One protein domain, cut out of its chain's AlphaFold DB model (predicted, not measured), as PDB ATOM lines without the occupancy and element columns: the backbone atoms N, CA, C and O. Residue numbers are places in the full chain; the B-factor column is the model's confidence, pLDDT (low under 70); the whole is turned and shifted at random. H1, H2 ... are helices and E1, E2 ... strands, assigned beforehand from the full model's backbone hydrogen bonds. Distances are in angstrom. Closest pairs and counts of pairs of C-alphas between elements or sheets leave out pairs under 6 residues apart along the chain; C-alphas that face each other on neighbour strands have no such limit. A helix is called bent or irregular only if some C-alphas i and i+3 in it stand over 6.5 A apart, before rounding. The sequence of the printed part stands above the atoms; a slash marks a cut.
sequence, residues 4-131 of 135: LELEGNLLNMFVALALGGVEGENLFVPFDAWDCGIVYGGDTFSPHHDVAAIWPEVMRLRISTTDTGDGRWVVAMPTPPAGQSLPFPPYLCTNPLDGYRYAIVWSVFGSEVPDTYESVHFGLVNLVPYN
ATOM      1  N   LEU A   4      25.003  10.747  47.286       94.00
ATOM      2  CA  LEU A   4      26.300  10.068  47.149       94.00
ATOM      3  C   LEU A   4      26.228   8.554  47.398       94.00
ATOM      4  O   LEU A   4      27.243   7.874  47.279       94.00
ATOM      5  N   GLU A   5      25.052   8.038  47.759       92.94
ATOM      6  CA  GLU A   5      24.766   6.606  47.915       92.94
ATOM      7  C   GLU A   5      23.919   6.066  46.750       92.94
ATOM      8  O   GLU A   5      23.387   4.959  46.838       92.94
ATOM      9  N   LEU A   6      23.731   6.857  45.685       93.25
ATOM     10  CA  LEU A   6      23.013   6.424  44.490       93.25
ATOM     11  C   LEU A   6      23.884   5.529  43.614       93.25
ATOM     12  O   LEU A   6      24.971   5.930  43.212       93.25
ATOM     13  N   GLU A   7      23.373   4.368  43.223       90.56
ATOM     14  CA  GLU A   7      24.132   3.406  42.419       90.56
ATOM     15  C   GLU A   7      23.456   3.062  41.082       90.56
ATOM     16  O   GLU A   7      22.257   3.269  40.870       90.56
ATOM     17  N   GLY A   8      24.259   2.532  40.152       90.25
ATOM     18  CA  GLY A   8      23.796   1.895  38.917       90.25
ATOM     19  C   GLY A   8      22.825   2.732  38.077       90.25
ATOM     20  O   GLY A   8      23.043   3.920  37.815       90.25
ATOM     21  N   ASN A   9      21.742   2.087  37.639       92.69
ATOM     22  CA  ASN A   9      20.704   2.710  36.818       92.69
ATOM     23  C   ASN A   9      19.924   3.795  37.565       92.69
ATOM     24  O   ASN A   9      19.416   4.712  36.921       92.69
ATOM     25  N   LEU A  10      19.887   3.756  38.902       94.94
ATOM     26  CA  LEU A  10      19.179   4.773  39.674       94.94
ATOM     27  C   LEU A  10      19.953   6.089  39.640       94.94
ATOM     28  O   LEU A  10      19.369   7.147  39.407       94.94
ATOM     29  N   LEU A  11      21.281   6.021  39.770       95.31
ATOM     30  CA  LEU A  11      22.135   7.183  39.544       95.31
ATOM     31  C   LEU A  11      21.975   7.714  38.112       95.31
ATOM     32  O   LEU A  11      21.825   8.919  37.928       95.31
ATOM     33  N   ASN A  12      21.945   6.842  37.098       95.12
ATOM     34  CA  ASN A  12      21.738   7.277  35.710       95.12
ATOM     35  C   ASN A  12      20.377   7.979  35.530       95.12
ATOM     36  O   ASN A  12      20.320   9.016  34.869       95.12
ATOM     37  N   MET A  13      19.306   7.472  36.151       96.25
ATOM     38  CA  MET A  13      17.982   8.107  36.156       96.25
ATOM     39  C   MET A  13      18.031   9.515  36.744       96.25
ATOM     40  O   MET A  13      17.567  10.457  36.102       96.25
ATOM     41  N   PHE A  14      18.629   9.691  37.922       97.62
ATOM     42  CA  PHE A  14      18.735  11.019  38.527       97.62
ATOM     43  C   PHE A  14      19.629  11.970  37.732       97.62
ATOM     44  O   PHE A  14      19.340  13.164  37.682       97.62
ATOM     45  N   VAL A  15      20.671  11.464  37.064       97.69
ATOM     46  CA  VAL A  15      21.458  12.271  36.122       97.69
ATOM     47  C   VAL A  15      20.571  12.737  34.968       97.69
ATOM     48  O   VAL A  15      20.543  13.929  34.689       97.69
ATOM     49  N   ALA A  16      19.801  11.847  34.335       97.50
ATOM     50  CA  ALA A  16      18.904  12.227  33.242       97.50
ATOM     51  C   ALA A  16      17.858  13.267  33.686       97.50
ATOM     52  O   ALA A  16      17.625  14.246  32.979       97.50
ATOM     53  N   LEU A  17      17.284  13.116  34.885       97.69
ATOM     54  CA  LEU A  17      16.377  14.108  35.473       97.69
ATOM     55  C   LEU A  17      17.072  15.456  35.720       97.69
ATOM     56  O   LEU A  17      16.508  16.500  35.402       97.69
ATOM     57  N   ALA A  18      18.307  15.455  36.233       97.12
ATOM     58  CA  ALA A  18      19.088  16.676  36.444       97.12
ATOM     59  C   ALA A  18      19.437  17.392  35.127       97.12
ATOM     60  O   ALA A  18      19.510  18.619  35.095       97.12
ATOM     61  N   LEU A  19      19.585  16.643  34.029       97.06
ATOM     62  CA  LEU A  19      19.733  17.183  32.673       97.06
ATOM     63  C   LEU A  19      18.414  17.712  32.077       97.06
ATOM     64  O   LEU A  19      18.395  18.179  30.939       97.06
ATOM     65  N   GLY A  20      17.306  17.652  32.822       96.69
ATOM     66  CA  GLY A  20      15.989  18.101  32.372       96.69
ATOM     67  C   GLY A  20      15.202  17.037  31.607       96.69
ATOM     68  O   GLY A  20      14.351  17.378  30.789       96.69
ATOM     69  N   GLY A  21      15.496  15.753  31.826       96.94
ATOM     70  CA  GLY A  21      14.685  14.656  31.313       96.94
ATOM     71  C   GLY A  21      13.259  14.685  31.855       96.94
ATOM     72  O   GLY A  21      13.033  14.876  33.050       96.94
ATOM     73  N   VAL A  22      12.305  14.472  30.956       96.19
ATOM     74  CA  VAL A  22      10.869  14.415  31.211       96.19
ATOM     75  C   VAL A  22      10.379  13.047  30.749       96.19
ATOM     76  O   VAL A  22      10.508  12.684  29.573       96.19
ATOM     77  N   GLU A  23       9.870  12.251  31.691       95.19
ATOM     78  CA  GLU A  23       9.395  10.904  31.381       95.19
ATOM     79  C   GLU A  23       8.209  10.949  30.410       95.19
ATOM     80  O   GLU A  23       7.320  11.790  30.531       95.19
ATOM     81  N   GLY A  24       8.214  10.049  29.425       91.56
ATOM     82  CA  GLY A  24       7.198   9.988  28.373       91.56
ATOM     83  C   GLY A  24       7.456  10.935  27.197       91.56
ATOM     84  O   GLY A  24       6.806  10.796  26.162       91.56
ATOM     85  N   GLU A  25       8.425  11.847  27.315       95.19
ATOM     86  CA  GLU A  25       8.871  12.711  26.217       95.19
ATOM     87  C   GLU A  25      10.253  12.296  25.710       95.19
ATOM     88  O   GLU A  25      10.400  11.814  24.587       95.19
ATOM     89  N   ASN A  26      11.274  12.480  26.545       96.12
ATOM     90  CA  ASN A  26      12.671  12.217  26.201       96.12
ATOM     91  C   ASN A  26      13.383  11.326  27.224       96.12
ATOM     92  O   ASN A  26      14.560  11.032  27.031       96.12
ATOM     93  N   LEU A  27      12.693  10.908  28.285       96.94
ATOM     94  CA  LEU A  27      13.164   9.959  29.282       96.94
ATOM     95  C   LEU A  27      12.204   8.766  29.333       96.94
ATOM     96  O   LEU A  27      10.984   8.927  29.334       96.94
ATOM     97  N   PHE A  28      12.757   7.563  29.402       95.19
ATOM     98  CA  PHE A  28      12.001   6.348  29.666       95.19
ATOM     99  C   PHE A  28      12.712   5.519  30.734       95.19
ATOM    100  O   PHE A  28      13.905   5.219  30.613       95.19
ATOM    101  N   VAL A  29      11.962   5.169  31.782       94.25
ATOM    102  CA  VAL A  29      12.449   4.456  32.965       94.25
ATOM    103  C   VAL A  29      11.669   3.141  33.115       94.25
ATOM    104  O   VAL A  29      10.556   3.144  33.643       94.25
ATOM    105  N   PRO A  30      12.209   2.005  32.638       92.62
ATOM    106  CA  PRO A  30      11.512   0.721  32.680       92.62
ATOM    107  C   PRO A  30      11.615   0.081  34.068       92.62
ATOM    108  O   PRO A  30      12.452  -0.788  34.310       92.62
ATOM    109  N   PHE A  31      10.770   0.501  35.011       93.19
ATOM    110  CA  PHE A  31      10.764  -0.058  36.370       93.19
ATOM    111  C   PHE A  31      10.432  -1.564  36.416       93.19
ATOM    112  O   PHE A  31      10.850  -2.261  37.335       93.19
ATOM    113  N   ASP A  32       9.730  -2.090  35.412       91.81
ATOM    114  CA  ASP A  32       9.427  -3.516  35.236       91.81
ATOM    115  C   ASP A  32      10.558  -4.331  34.577       91.81
ATOM    116  O   ASP A  32      10.549  -5.561  34.650       91.81
ATOM    117  N   ALA A  33      11.541  -3.665  33.969       90.00
ATOM    118  CA  ALA A  33      12.703  -4.268  33.317       90.00
ATOM    119  C   ALA A  33      13.990  -3.489  33.648       90.00
ATOM    120  O   ALA A  33      14.765  -3.113  32.767       90.00
ATOM    121  N   TRP A  34      14.210  -3.245  34.944       89.38
ATOM    122  CA  TRP A  34      15.245  -2.342  35.457       89.38
ATOM    123  C   TRP A  34      16.671  -2.643  34.975       89.38
ATOM    124  O   TRP A  34      17.467  -1.728  34.754       89.38
ATOM    125  N   ASP A  35      16.986  -3.921  34.770       85.56
ATOM    126  CA  ASP A  35      18.314  -4.375  34.347       85.56
ATOM    127  C   ASP A  35      18.650  -3.979  32.898       85.56
ATOM    128  O   ASP A  35      19.812  -4.007  32.497       85.56
ATOM    129  N   CYS A  36      17.658  -3.564  32.101       86.25
ATOM    130  CA  CYS A  36      17.862  -3.110  30.723       86.25
ATOM    131  C   CYS A  36      18.406  -1.675  30.618       86.25
ATOM    132  O   CYS A  36      18.674  -1.204  29.510       86.25
ATOM    133  N   GLY A  37      18.586  -0.981  31.746       90.12
ATOM    134  CA  GLY A  37      19.002   0.416  31.763       90.12
ATOM    135  C   GLY A  37      17.848   1.380  31.507       90.12
ATOM    136  O   GLY A  37      16.681   0.997  31.446       90.12
ATOM    137  N   ILE A  38      18.188   2.657  31.366       93.75
ATOM    138  CA  ILE A  38      17.228   3.719  31.052       93.75
ATOM    139  C   ILE A  38      17.527   4.325  29.681       93.75
ATOM    140  O   ILE A  38      18.647   4.212  29.175       93.75
ATOM    141  N   VAL A  39      16.539   4.987  29.085       95.69
ATOM    142  CA  VAL A  39      16.685   5.673  27.795       95.69
ATOM    143  C   VAL A  39      16.512   7.168  28.008       95.69
ATOM    144  O   VAL A  39      15.531   7.593  28.616       95.69
ATOM    145  N   TYR A  40      17.447   7.966  27.500       96.62
ATOM    146  CA  TYR A  40      17.373   9.425  27.541       96.62
ATOM    147  C   TYR A  40      17.843  10.011  26.209       96.62
ATOM    148  O   TYR A  40      18.873   9.610  25.677       96.62
ATOM    149  N   GLY A  41      17.069  10.940  25.645       93.31
ATOM    150  CA  GLY A  41      17.378  11.548  24.347       93.31
ATOM    151  C   GLY A  41      17.249  10.596  23.151       93.31
ATOM    152  O   GLY A  41      17.737  10.917  22.075       93.31
ATOM    153  N   GLY A  42      16.579   9.450  23.324       92.25
ATOM    154  CA  GLY A  42      16.371   8.437  22.282       92.25
ATOM    155  C   GLY A  42      17.349   7.259  22.319       92.25
ATOM    156  O   GLY A  42      17.089   6.262  21.652       92.25
ATOM    157  N   ASP A  43      18.399   7.330  23.140       92.38
ATOM    158  CA  ASP A  43      19.428   6.294  23.256       92.38
ATOM    159  C   ASP A  43      19.510   5.720  24.676       92.38
ATOM    160  O   ASP A  43      19.103   6.352  25.658       92.38
ATOM    161  N   THR A  44      20.067   4.511  24.803       93.12
ATOM    162  CA  THR A  44      20.403   3.935  26.111       93.12
ATOM    163  C   THR A  44      21.371   4.859  26.842       93.12
ATOM    164  O   THR A  44      22.477   5.131  26.377       93.12
ATOM    165  N   PHE A  45      20.972   5.321  28.022       95.12
ATOM    166  CA  PHE A  45      21.705   6.331  28.766       95.12
ATOM    167  C   PHE A  45      22.579   5.690  29.842       95.12
ATOM    168  O   PHE A  45      22.111   5.266  30.899       95.12
ATOM    169  N   SER A  46      23.876   5.607  29.550       92.00
ATOM    170  CA  SER A  46      24.887   4.979  30.408       92.00
ATOM    171  C   SER A  46      26.125   5.870  30.557       92.00
ATOM    172  O   SER A  46      27.205   5.520  30.080       92.00
ATOM    173  N   PRO A  47      26.015   7.015  31.255       90.44
ATOM    174  CA  PRO A  47      27.098   8.001  31.359       90.44
ATOM    175  C   PRO A  47      28.368   7.512  32.078       90.44
ATOM    176  O   PRO A  47      29.394   8.185  32.060       90.44
ATOM    177  N   HIS A  48      28.320   6.338  32.711       87.38
ATOM    178  CA  HIS A  48      29.494   5.655  33.259       87.38
ATOM    179  C   HIS A  48      30.358   4.961  32.196       87.38
ATOM    180  O   HIS A  48      31.533   4.714  32.451       87.38
ATOM    181  N   HIS A  49      29.792   4.663  31.024       86.94
ATOM    182  CA  HIS A  49      30.505   4.129  29.861       86.94
ATOM    183  C   HIS A  49      30.749   5.199  28.793       86.94
ATOM    184  O   HIS A  49      31.772   5.153  28.114       86.94
ATOM    185  N   ASP A  50      29.838   6.168  28.664       89.69
ATOM    186  CA  ASP A  50      29.941   7.251  27.689       89.69
ATOM    187  C   ASP A  50      29.835   8.630  28.351       89.69
ATOM    188  O   ASP A  50      28.753   9.168  28.594       89.69
ATOM    189  N   VAL A  51      30.993   9.234  28.615       91.69
ATOM    190  CA  VAL A  51      31.065  10.579  29.194       91.69
ATOM    191  C   VAL A  51      30.532  11.655  28.247       91.69
ATOM    192  O   VAL A  51      30.120  12.714  28.720       91.69
ATOM    193  N   ALA A  52      30.510  11.420  26.927       93.25
ATOM    194  CA  ALA A  52      30.084  12.430  25.959       93.25
ATOM    195  C   ALA A  52      28.633  12.866  26.203       93.25
ATOM    196  O   ALA A  52      28.315  14.045  26.039       93.25
ATOM    197  N   ALA A  53      27.797  11.948  26.697       92.19
ATOM    198  CA  ALA A  53      26.402  12.199  27.042       92.19
ATOM    199  C   ALA A  53      26.218  13.225  28.179       92.19
ATOM    200  O   ALA A  53      25.186  13.890  28.242       92.19
ATOM    201  N   ILE A  54      27.208  13.382  29.068       96.25
ATOM    202  CA  ILE A  54      27.157  14.325  30.203       96.25
ATOM    203  C   ILE A  54      28.190  15.451  30.108       96.25
ATOM    204  O   ILE A  54      28.135  16.407  30.880       96.25
ATOM    205  N   TRP A  55      29.130  15.374  29.164       96.44
ATOM    206  CA  TRP A  55      30.251  16.308  29.060       96.44
ATOM    207  C   TRP A  55      29.847  17.789  28.954       96.44
ATOM    208  O   TRP A  55      30.466  18.612  29.637       96.44
ATOM    209  N   PRO A  56      28.810  18.175  28.178       96.88
ATOM    210  CA  PRO A  56      28.362  19.565  28.141       96.88
ATOM    211  C   PRO A  56      27.986  20.098  29.528       96.88
ATOM    212  O   PRO A  56      28.322  21.233  29.871       96.88
ATOM    213  N   GLU A  57      27.352  19.260  30.347       97.00
ATOM    214  CA  GLU A  57      26.929  19.623  31.694       97.00
ATOM    215  C   GLU A  57      28.111  19.683  32.667       97.00
ATOM    216  O   GLU A  57      28.225  20.632  33.445       97.00
ATOM    217  N   VAL A  58      29.058  18.745  32.548       97.00
ATOM    218  CA  VAL A  58      30.341  18.779  33.275       97.00
ATOM    219  C   VAL A  58      31.062  20.111  33.034       97.00
ATOM    220  O   VAL A  58      31.516  20.760  33.981       97.00
ATOM    221  N   MET A  59      31.114  20.566  31.777       97.25
ATOM    222  CA  MET A  59      31.716  21.850  31.414       97.25
ATOM    223  C   MET A  59      30.918  23.047  31.944       97.25
ATOM    224  O   MET A  59      31.513  23.993  32.470       97.25
ATOM    225  N   ARG A  60      29.583  23.015  31.838       95.81
ATOM    226  CA  ARG A  60      28.688  24.082  32.319       95.81
ATOM    227  C   ARG A  60      28.837  24.307  33.824       95.81
ATOM    228  O   ARG A  60      28.953  25.451  34.262       95.81
ATOM    229  N   LEU A  61      28.876  23.218  34.592       94.56
ATOM    230  CA  LEU A  61      29.056  23.214  36.045       94.56
ATOM    231  C   LEU A  61      30.513  23.440  36.475       94.56
ATOM    232  O   LEU A  61      30.775  23.665  37.656       94.56
ATOM    233  N   ARG A  62      31.457  23.429  35.523       95.75
ATOM    234  CA  ARG A  62      32.904  23.564  35.758       95.75
ATOM    235  C   ARG A  62      33.416  22.532  36.762       95.75
ATOM    236  O   ARG A  62      34.208  22.862  37.647       95.75
ATOM    237  N   ILE A  63      32.941  21.297  36.634       96.00
ATOM    238  CA  ILE A  63      33.374  20.206  37.499       96.00
ATOM    239  C   ILE A  63      34.858  19.953  37.226       96.00
ATOM    240  O   ILE A  63      35.279  19.804  36.078       96.00
ATOM    241  N   SER A  64      35.653  19.948  38.288       95.69
ATOM    242  CA  SER A  64      37.098  19.747  38.230       95.69
ATOM    243  C   SER A  64      37.477  18.393  38.804       95.69
ATOM    244  O   SER A  64      36.861  17.935  39.770       95.69
ATOM    245  N   THR A  65      38.533  17.806  38.252       96.69
ATOM    246  CA  THR A  65      39.085  16.531  38.704       96.69
ATOM    247  C   THR A  65      40.581  16.665  38.923       96.69
ATOM    248  O   THR A  65      41.301  17.138  38.044       96.69
ATOM    249  N   THR A  66      41.038  16.225  40.091       97.06
ATOM    250  CA  THR A  66      42.443  16.271  40.499       97.06
ATOM    251  C   THR A  66      42.916  14.862  40.834       97.06
ATOM    252  O   THR A  66      42.302  14.195  41.667       97.06
ATOM    253  N   ASP A  67      43.997  14.413  40.193       95.88
ATOM    254  CA  ASP A  67      44.683  13.161  40.538       95.88
ATOM    255  C   ASP A  67      45.355  13.306  41.909       95.88
ATOM    256  O   ASP A  67      46.074  14.281  42.151       95.88
ATOM    257  N   THR A  68      45.118  12.357  42.814       96.06
ATOM    258  CA  THR A  68      45.760  12.334  44.138       96.06
ATOM    259  C   THR A  68      47.094  11.587  44.150       96.06
ATOM    260  O   THR A  68      47.803  11.636  45.154       96.06
ATOM    261  N   GLY A  69      47.472  10.928  43.052       94.19
ATOM    262  CA  GLY A  69      48.743  10.217  42.888       94.19
ATOM    263  C   GLY A  69      48.777   8.816  43.507       94.19
ATOM    264  O   GLY A  69      49.804   8.145  43.451       94.19
ATOM    265  N   ASP A  70      47.667   8.356  44.084       94.38
ATOM    266  CA  ASP A  70      47.507   7.041  44.718       94.38
ATOM    267  C   ASP A  70      46.461   6.163  44.005       94.38
ATOM    268  O   ASP A  70      45.905   5.232  44.590       94.38
ATOM    269  N   GLY A  71      46.193   6.462  42.729       92.44
ATOM    270  CA  GLY A  71      45.184   5.774  41.920       92.44
ATOM    271  C   GLY A  71      43.749   6.218  42.211       92.44
ATOM    272  O   GLY A  71      42.806   5.561  41.768       92.44
ATOM    273  N   ARG A  72      43.572   7.312  42.959       96.62
ATOM    274  CA  ARG A  72      42.279   7.948  43.210       96.62
ATOM    275  C   ARG A  72      42.241   9.355  42.623       96.62
ATOM    276  O   ARG A  72      43.246   9.936  42.223       96.62
ATOM    277  N   TRP A  73      41.031   9.884  42.574       97.19
ATOM    278  CA  TRP A  73      40.706  11.181  42.020       97.19
ATOM    279  C   TRP A  73      39.796  11.926  42.978       97.19
ATOM    280  O   TRP A  73      38.881  11.342  43.558       97.19
ATOM    281  N   VAL A  74      40.015  13.228  43.110       97.56
ATOM    282  CA  VAL A  74      39.080  14.127  43.787       97.56
ATOM    283  C   VAL A  74      38.289  14.878  42.732       97.56
ATOM    284  O   VAL A  74      38.866  15.602  41.921       97.56
ATOM    285  N   VAL A  75      36.971  14.720  42.762       97.38
ATOM    286  CA  VAL A  75      36.025  15.487  41.950       97.38
ATOM    287  C   VAL A  75      35.427  16.596  42.806       97.38
ATOM    288  O   VAL A  75      35.003  16.359  43.935       97.38
ATOM    289  N   ALA A  76      35.398  17.817  42.286       96.00
ATOM    290  CA  ALA A  76      34.880  18.983  42.992       96.00
ATOM    291  C   ALA A  76      34.112  19.910  42.048       96.00
ATOM    292  O   ALA A  76      34.397  19.967  40.852       96.00
ATOM    293  N   MET A  77      33.173  20.673  42.607       93.62
ATOM    294  CA  MET A  77      32.509  21.781  41.920       93.62
ATOM    295  C   MET A  77      32.931  23.116  42.542       93.62
ATOM    296  O   MET A  77      33.292  23.153  43.723       93.62
ATOM    297  N   PRO A  78      32.869  24.227  41.788       91.06
ATOM    298  CA  PRO A  78      33.049  25.553  42.358       91.06
ATOM    299  C   PRO A  78      32.070  25.790  43.510       91.06
ATOM    300  O   PRO A  78      30.917  25.361  43.455       91.06
ATOM    301  N   THR A  79      32.511  26.511  44.542       82.25
ATOM    302  CA  THR A  79      31.617  26.904  45.633       82.25
ATOM    303  C   THR A  79      30.491  27.783  45.077       82.25
ATOM    304  O   THR A  79      30.787  28.788  44.421       82.25
ATOM    305  N   PRO A  80      29.214  27.433  45.314       76.81
ATOM    306  CA  PRO A  80      28.100  28.245  44.857       76.81
ATOM    307  C   PRO A  80      28.140  29.646  45.499       76.81
ATOM    308  O   PRO A  80      28.633  29.798  46.623       76.81
ATOM    309  N   PRO A  81      27.642  30.688  44.807       72.44
ATOM    310  CA  PRO A  81      27.538  32.030  45.370       72.44
ATOM    311  C   PRO A  81      26.749  32.040  46.685       72.44
ATOM    312  O   PRO A  81      25.828  31.243  46.878       72.44
ATOM    313  N   ALA A  82      27.078  32.976  47.580       65.12
ATOM    314  CA  ALA A  82      26.392  33.114  48.862       65.12
ATOM    315  C   ALA A  82      24.866  33.241  48.667       65.12
ATOM    316  O   ALA A  82      24.402  34.136  47.961       65.12
ATOM    317  N   GLY A  83      24.099  32.341  49.292       62.16
ATOM    318  CA  GLY A  83      22.633  32.295  49.199       62.16
ATOM    319  C   GLY A  83      22.059  31.298  48.182       62.16
ATOM    320  O   GLY A  83      20.845  31.271  48.008       62.16
ATOM    321  N   GLN A  84      22.893  30.486  47.524       59.47
ATOM    322  CA  GLN A  84      22.467  29.371  46.664       59.47
ATOM    323  C   GLN A  84      22.823  28.006  47.286       59.47
ATOM    324  O   GLN A  84      23.375  27.964  48.383       59.47
ATOM    325  N   SER A  85      22.431  26.919  46.606       65.50
ATOM    326  CA  SER A  85      22.474  25.495  46.992       65.50
ATOM    327  C   SER A  85      23.650  25.050  47.876       65.50
ATOM    328  O   SER A  85      24.736  25.623  47.844       65.50
ATOM    329  N   LEU A  86      23.458  23.958  48.626       78.50
ATOM    330  CA  LEU A  86      24.518  23.334  49.429       78.50
ATOM    331  C   LEU A  86      25.761  23.036  48.565       78.50
ATOM    332  O   LEU A  86      25.616  22.445  47.491       78.50
ATOM    333  N   PRO A  87      26.979  23.405  49.016       86.75
ATOM    334  CA  PRO A  87      28.193  23.136  48.261       86.75
ATOM    335  C   PRO A  87      28.370  21.629  48.080       86.75
ATOM    336  O   PRO A  87      28.177  20.860  49.022       86.75
ATOM    337  N   PHE A  88      28.756  21.212  46.876       92.00
ATOM    338  CA  PHE A  88      29.123  19.823  46.635       92.00
ATOM    339  C   PHE A  88      30.404  19.500  47.406       92.00
ATOM    340  O   PHE A  88      31.416  20.187  47.209       92.00
ATOM    341  N   PRO A  89      30.381  18.500  48.303       92.12
ATOM    342  CA  PRO A  89      31.581  18.092  49.005       92.12
ATOM    343  C   PRO A  89      32.576  17.502  47.997       92.12
ATOM    344  O   PRO A  89      32.158  16.786  47.087       92.12
ATOM    345  N   PRO A  90      33.889  17.754  48.142       92.62
ATOM    346  CA  PRO A  90      34.888  17.052  47.350       92.62
ATOM    347  C   PRO A  90      34.687  15.537  47.457       92.62
ATOM    348  O   PRO A  90      34.634  14.990  48.560       92.62
ATOM    349  N   TYR A  91      34.570  14.868  46.314       95.56
ATOM    350  CA  TYR A  91      34.271  13.444  46.234       95.56
ATOM    351  C   TYR A  91      35.511  12.664  45.803       95.56
ATOM    352  O   TYR A  91      36.029  12.864  44.704       95.56
ATOM    353  N   LEU A  92      35.998  11.787  46.682       96.25
ATOM    354  CA  LEU A  92      37.140  10.918  46.415       96.25
ATOM    355  C   LEU A  92      36.656   9.614  45.775       96.25
ATOM    356  O   LEU A  92      35.851   8.898  46.365       96.25
ATOM    357  N   CYS A  93      37.174   9.284  44.598       93.88
ATOM    358  CA  CYS A  93      36.731   8.133  43.813       93.88
ATOM    359  C   CYS A  93      37.884   7.478  43.051       93.88
ATOM    360  O   CYS A  93      38.940   8.073  42.858       93.88
ATOM    361  N   THR A  94      37.691   6.235  42.617       93.94
ATOM    362  CA  THR A  94      38.619   5.536  41.711       93.94
ATOM    363  C   THR A  94      38.282   5.785  40.241       93.94
ATOM    364  O   THR A  94      39.165   5.693  39.392       93.94
ATOM    365  N   ASN A  95      37.031   6.155  39.941       92.06
ATOM    366  CA  ASN A  95      36.565   6.536  38.613       92.06
ATOM    367  C   ASN A  95      35.942   7.950  38.639       92.06
ATOM    368  O   ASN A  95      34.876   8.133  39.232       92.06
ATOM    369  N   PRO A  96      36.547   8.946  37.965       93.81
ATOM    370  CA  PRO A  96      36.007  10.304  37.891       93.81
ATOM    371  C   PRO A  96      34.587  10.403  37.328       93.81
ATOM    372  O   PRO A  96      33.858  11.323  37.695       93.81
ATOM    373  N   LEU A  97      34.176   9.467  36.460       94.00
ATOM    374  CA  LEU A  97      32.834   9.471  35.870       94.00
ATOM    375  C   LEU A  97      31.739   9.313  36.930       94.00
ATOM    376  O   LEU A  97      30.656   9.874  36.785       94.00
ATOM    377  N   ASP A  98      32.022   8.607  38.023       92.88
ATOM    378  CA  ASP A  98      31.098   8.485  39.153       92.88
ATOM    379  C   ASP A  98      30.934   9.844  39.833       92.88
ATOM    380  O   ASP A  98      29.819  10.332  40.010       92.88
ATOM    381  N   GLY A  99      32.058  10.514  40.105       95.50
ATOM    382  CA  GLY A  99      32.060  11.851  40.689       95.50
ATOM    383  C   GLY A  99      31.345  12.889  39.824       95.50
ATOM    384  O   GLY A  99      30.615  13.717  40.366       95.50
ATOM    385  N   TYR A 100      31.492  12.838  38.495       97.25
ATOM    386  CA  TYR A 100      30.756  13.723  37.585       97.25
ATOM    387  C   TYR A 100      29.246  13.529  37.687       97.25
ATOM    388  O   TYR A 100      28.508  14.506  37.793       97.25
ATOM    389  N   ARG A 101      28.785  12.275  37.705       96.94
ATOM    390  CA  ARG A 101      27.360  11.948  37.833       96.94
ATOM    391  C   ARG A 101      26.796  12.451  39.160       96.94
ATOM    392  O   ARG A 101      25.777  13.137  39.153       96.94
ATOM    393  N   TYR A 102      27.491  12.211  40.273       97.12
ATOM    394  CA  TYR A 102      27.075  12.735  41.577       97.12
ATOM    395  C   TYR A 102      27.032  14.260  41.617       97.12
ATOM    396  O   TYR A 102      26.072  14.827  42.128       97.12
ATOM    397  N   ALA A 103      28.039  14.933  41.063       96.38
ATOM    398  CA  ALA A 103      28.088  16.389  41.012       96.38
ATOM    399  C   ALA A 103      26.928  16.981  40.190       96.38
ATOM    400  O   ALA A 103      26.315  17.960  40.619       96.38
ATOM    401  N   ILE A 104      26.568  16.356  39.061       96.94
ATOM    402  CA  ILE A 104      25.408  16.754  38.249       96.94
ATOM    403  C   ILE A 104      24.113  16.624  39.058       96.94
ATOM    404  O   ILE A 104      23.374  17.601  39.173       96.94
ATOM    405  N   VAL A 105      23.865  15.466  39.684       97.06
ATOM    406  CA  VAL A 105      22.668  15.258  40.522       97.06
ATOM    407  C   VAL A 105      22.641  16.255  41.681       97.06
ATOM    408  O   VAL A 105      21.636  16.926  41.907       97.06
ATOM    409  N   TRP A 106      23.766  16.430  42.374       96.00
ATOM    410  CA  TRP A 106      23.879  17.359  43.495       96.00
ATOM    411  C   TRP A 106      23.583  18.806  43.095       96.00
ATOM    412  O   TRP A 106      22.994  19.548  43.876       96.00
ATOM    413  N   SER A 107      23.957  19.223  41.881       94.06
ATOM    414  CA  SER A 107      23.715  20.592  41.407       94.06
ATOM    415  C   SER A 107      22.227  20.968  41.349       94.06
ATOM    416  O   SER A 107      21.895  22.149  41.459       94.06
ATOM    417  N   VAL A 108      21.344  19.968  41.228       94.19
ATOM    418  CA  VAL A 108      19.887  20.137  41.143       94.19
ATOM    419  C   VAL A 108      19.195  19.736  42.445       94.19
ATOM    420  O   VAL A 108      18.367  20.489  42.953       94.19
ATOM    421  N   PHE A 109      19.541  18.574  43.003       94.25
ATOM    422  CA  PHE A 109      18.836  17.980  44.145       94.25
ATOM    423  C   PHE A 109      19.522  18.239  45.497       94.25
ATOM    424  O   PHE A 109      18.883  18.189  46.545       94.25
ATOM    425  N   GLY A 110      20.816  18.564  45.499       93.75
ATOM    426  CA  GLY A 110      21.607  18.707  46.719       93.75
ATOM    427  C   GLY A 110      21.982  17.362  47.346       93.75
ATOM    428  O   GLY A 110      22.285  16.393  46.647       93.75
ATOM    429  N   SER A 111      22.006  17.316  48.680       94.38
ATOM    430  CA  SER A 111      22.490  16.159  49.447       94.38
ATOM    431  C   SER A 111      21.543  14.962  49.451       94.38
ATOM    432  O   SER A 111      21.976  13.851  49.753       94.38
ATOM    433  N   GLU A 112      20.268  15.180  49.140       95.56
ATOM    434  CA  GLU A 112      19.251  14.138  49.151       95.56
ATOM    435  C   GLU A 112      18.394  14.194  47.891       95.56
ATOM    436  O   GLU A 112      18.030  15.266  47.410       95.56
ATOM    437  N   VAL A 113      18.025  13.017  47.397       96.06
ATOM    438  CA  VAL A 113      17.005  12.835  46.365       96.06
ATOM    439  C   VAL A 113      15.751  12.184  46.960       96.06
ATOM    440  O   VAL A 113      15.850  11.505  47.992       96.06
ATOM    441  N   PRO A 114      14.573  12.345  46.330       96.12
ATOM    442  CA  PRO A 114      13.353  11.665  46.751       96.12
ATOM    443  C   PRO A 114      13.488  10.136  46.775       96.12
ATOM    444  O   PRO A 114      14.166   9.546  45.936       96.12
ATOM    445  N   ASP A 115      12.782   9.494  47.707       96.44
ATOM    446  CA  ASP A 115      12.671   8.027  47.792       96.44
ATOM    447  C   ASP A 115      11.549   7.468  46.916       96.44
ATOM    448  O   ASP A 115      11.387   6.254  46.794       96.44
ATOM    449  N   THR A 116      10.765   8.350  46.305       96.56
ATOM    450  CA  THR A 116       9.661   8.008  45.420       96.56
ATOM    451  C   THR A 116       9.713   8.832  44.143       96.56
ATOM    452  O   THR A 116      10.264   9.934  44.116       96.56
ATOM    453  N   TYR A 117       9.112   8.301  43.084       96.62
ATOM    454  CA  TYR A 117       8.999   8.960  41.789       96.62
ATOM    455  C   TYR A 117       7.596   8.773  41.225       96.62
ATOM    456  O   TYR A 117       7.075   7.661  41.242       96.62
ATOM    457  N   GLU A 118       6.987   9.852  40.738       96.69
ATOM    458  CA  GLU A 118       5.693   9.779  40.059       96.69
ATOM    459  C   GLU A 118       5.932   9.454  38.584       96.69
ATOM    460  O   GLU A 118       6.284  10.338  37.804       96.69
ATOM    461  N   SER A 119       5.781   8.179  38.226       95.62
ATOM    462  CA  SER A 119       5.967   7.709  36.859       95.62
ATOM    463  C   SER A 119       4.687   7.819  36.035       95.62
ATOM    464  O   SER A 119       3.609   7.415  36.475       95.62
ATOM    465  N   VAL A 120       4.818   8.253  34.782       94.12
ATOM    466  CA  VAL A 120       3.722   8.287  33.800       94.12
ATOM    467  C   VAL A 120       3.173   6.884  33.517       94.12
ATOM    468  O   VAL A 120       1.978   6.723  33.266       94.12
ATOM    469  N   HIS A 121       4.028   5.858  33.565       90.19
ATOM    470  CA  HIS A 121       3.665   4.483  33.218       90.19
ATOM    471  C   HIS A 121       3.317   3.621  34.434       90.19
ATOM    472  O   HIS A 121       2.476   2.727  34.326       90.19
ATOM    473  N   PHE A 122       3.940   3.890  35.583       93.50
ATOM    474  CA  PHE A 122       3.852   3.031  36.769       93.50
ATOM    475  C   PHE A 122       3.186   3.706  37.982       93.50
ATOM    476  O   PHE A 122       2.990   3.052  39.007       93.50
ATOM    477  N   GLY A 123       2.798   4.983  37.872       95.12
ATOM    478  CA  GLY A 123       2.280   5.777  38.988       95.12
ATOM    479  C   GLY A 123       3.362   6.048  40.033       95.12
ATOM    480  O   GLY A 123       4.544   6.146  39.707       95.12
ATOM    481  N   LEU A 124       2.979   6.145  41.305       97.31
ATOM    482  CA  LEU A 124       3.930   6.370  42.392       97.31
ATOM    483  C   LEU A 124       4.815   5.134  42.637       97.31
ATOM    484  O   LEU A 124       4.377   4.135  43.210       97.31
ATOM    485  N   VAL A 125       6.090   5.233  42.263       96.88
ATOM    486  CA  VAL A 125       7.100   4.182  42.428       96.88
ATOM    487  C   VAL A 125       7.953   4.446  43.666       96.88
ATOM    488  O   VAL A 125       8.445   5.554  43.868       96.88
ATOM    489  N   ASN A 126       8.177   3.413  44.482       95.81
ATOM    490  CA  ASN A 126       9.192   3.425  45.539       95.81
ATOM    491  C   ASN A 126      10.573   3.133  44.932       95.81
ATOM    492  O   ASN A 126      10.776   2.051  44.384       95.81
ATOM    493  N   LEU A 127      11.512   4.072  45.048       95.44
ATOM    494  CA  LEU A 127      12.842   4.001  44.440       95.44
ATOM    495  C   LEU A 127      13.864   3.216  45.272       95.44
ATOM    496  O   LEU A 127      14.861   2.749  44.726       95.44
ATOM    497  N   VAL A 128      13.628   3.029  46.573       93.00
ATOM    498  CA  VAL A 128      14.586   2.374  47.483       93.00
ATOM    499  C   VAL A 128      15.045   0.984  46.997       93.00
ATOM    500  O   VAL A 128      16.248   0.719  47.053       93.00
ATOM    501  N   PRO A 129      14.165   0.095  46.483       91.38
ATOM    502  CA  PRO A 129      14.578  -1.218  45.976       91.38
ATOM    503  C   PRO A 129      15.522  -1.155  44.768       91.38
ATOM    504  O   PRO A 129      16.301  -2.080  44.556       91.38
ATOM    505  N   TYR A 130      15.478  -0.068  43.998       90.88
ATOM    506  CA  TYR A 130      16.271   0.109  42.782       90.88
ATOM    507  C   TYR A 130      17.689   0.630  43.066       90.88
ATOM    508  O   TYR A 130      18.553   0.552  42.194       90.88
ATOM    509  N   ASN A 131      17.964   1.103  44.292       85.38
ATOM    510  CA  ASN A 131      19.238   1.731  44.661       85.38
ATOM    511  C   ASN A 131      20.402   0.754  44.944       85.38
ATOM    512  O   ASN A 131      21.433   1.163  45.460       85.38
TER     513      ASN A 131
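AT A GLANCE: This is residues 4 to 131 of the 135 residues of an uncharacterized protein of Pseudomonas aeruginosa (UniProt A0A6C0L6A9). Two helices, H1 and H4, pack together at a steep tilt in the middle, with three small sheets round them. At one end of the longest axis the first half of H4 covers the three-stranded sheet E3 - E4 - E5, the two short neighbour strands E1 and E2 lie next to H1, and the hairpin E6 - E7 makes the opposite end. H3 packs on H4, and H5 brings the last residues back to H1. The printed part has 128 residues, with five named helices and seven named strands in the order H1 H2 E1 E2 H3 E3 E4 E5 H4 E6 E7 H5, a mixed class. It is compact, with a radius of gyration of the C-alphas of 14.8 A, and spans 44 by 34 by 26 A.

HOW THE PARTS SIT: H1, residues 8 to 18, touches H4, residues 96 to 109, at a steep tilt of 47 degrees, the same way; their closest C-alphas, Val 15 and Val 105, are 5.5 A apart. H2, residues 31 to 36, is irregular, with C-alphas 32 and 35 9.0 A apart. E1, residues 38 to 40, and E2, residues 43 to 45, are neighbour strands joined by a tight link, with 118 degrees between their N-to-C directions and N 45 and O 38 within hydrogen-bond range at 2.8 A. The closest C-alphas of H1 and E1 are Ala 16 and Tyr 40, 6.5 A apart. H3, residues 55 to 61, touches H4 at its residues 100 to 104 alone; the closest C-alphas, Val 58 and Tyr 100, are 6.7 A apart. E3, residues 64 to 67, E4, residues 73 to 76, and E5, residues 91 to 93, form a meander, each strand the antiparallel neighbour of the one before, with N 64 and O 76 2.9 A apart and N 91 and O 75 2.8 A apart. H4 is on one face of this sheet, two layers, at a height over the sheet of 6.6 A. E6, residues 116 to 119, and E7, residues 123 to 126, form a hairpin, with N 119 and O 123 2.8 A apart. H5, residues 128 to 131, touches H1; the closest C-alphas, Leu 10 and Asn 131, are 5.8 A apart. H1 and H3 have every O i to N i+4 pair within hydrogen-bond range, H4 has 9 of 10, H2 has 0 of 2 with 1 of 3 O i to N i+3 pairs, and H5 is too short for an O i to N i+4 pair.

IN THESE COORDINATES: H1 begins at C-alpha 8, (23.796, 1.895, 38.917), and is 15.7 A long; H4 is 19.8 A and E3 10.3 A. H5 ends at C-alpha 131, (19.238, 1.731, 44.661).

THE WHOLE: The two C-alphas farthest apart, Gly 69 and Gly 123, are 46.8 A apart. The printed part has no cut. The links H1 to H2 and E4 to E5 are long. Residues 82 to 85 have pLDDT under 70.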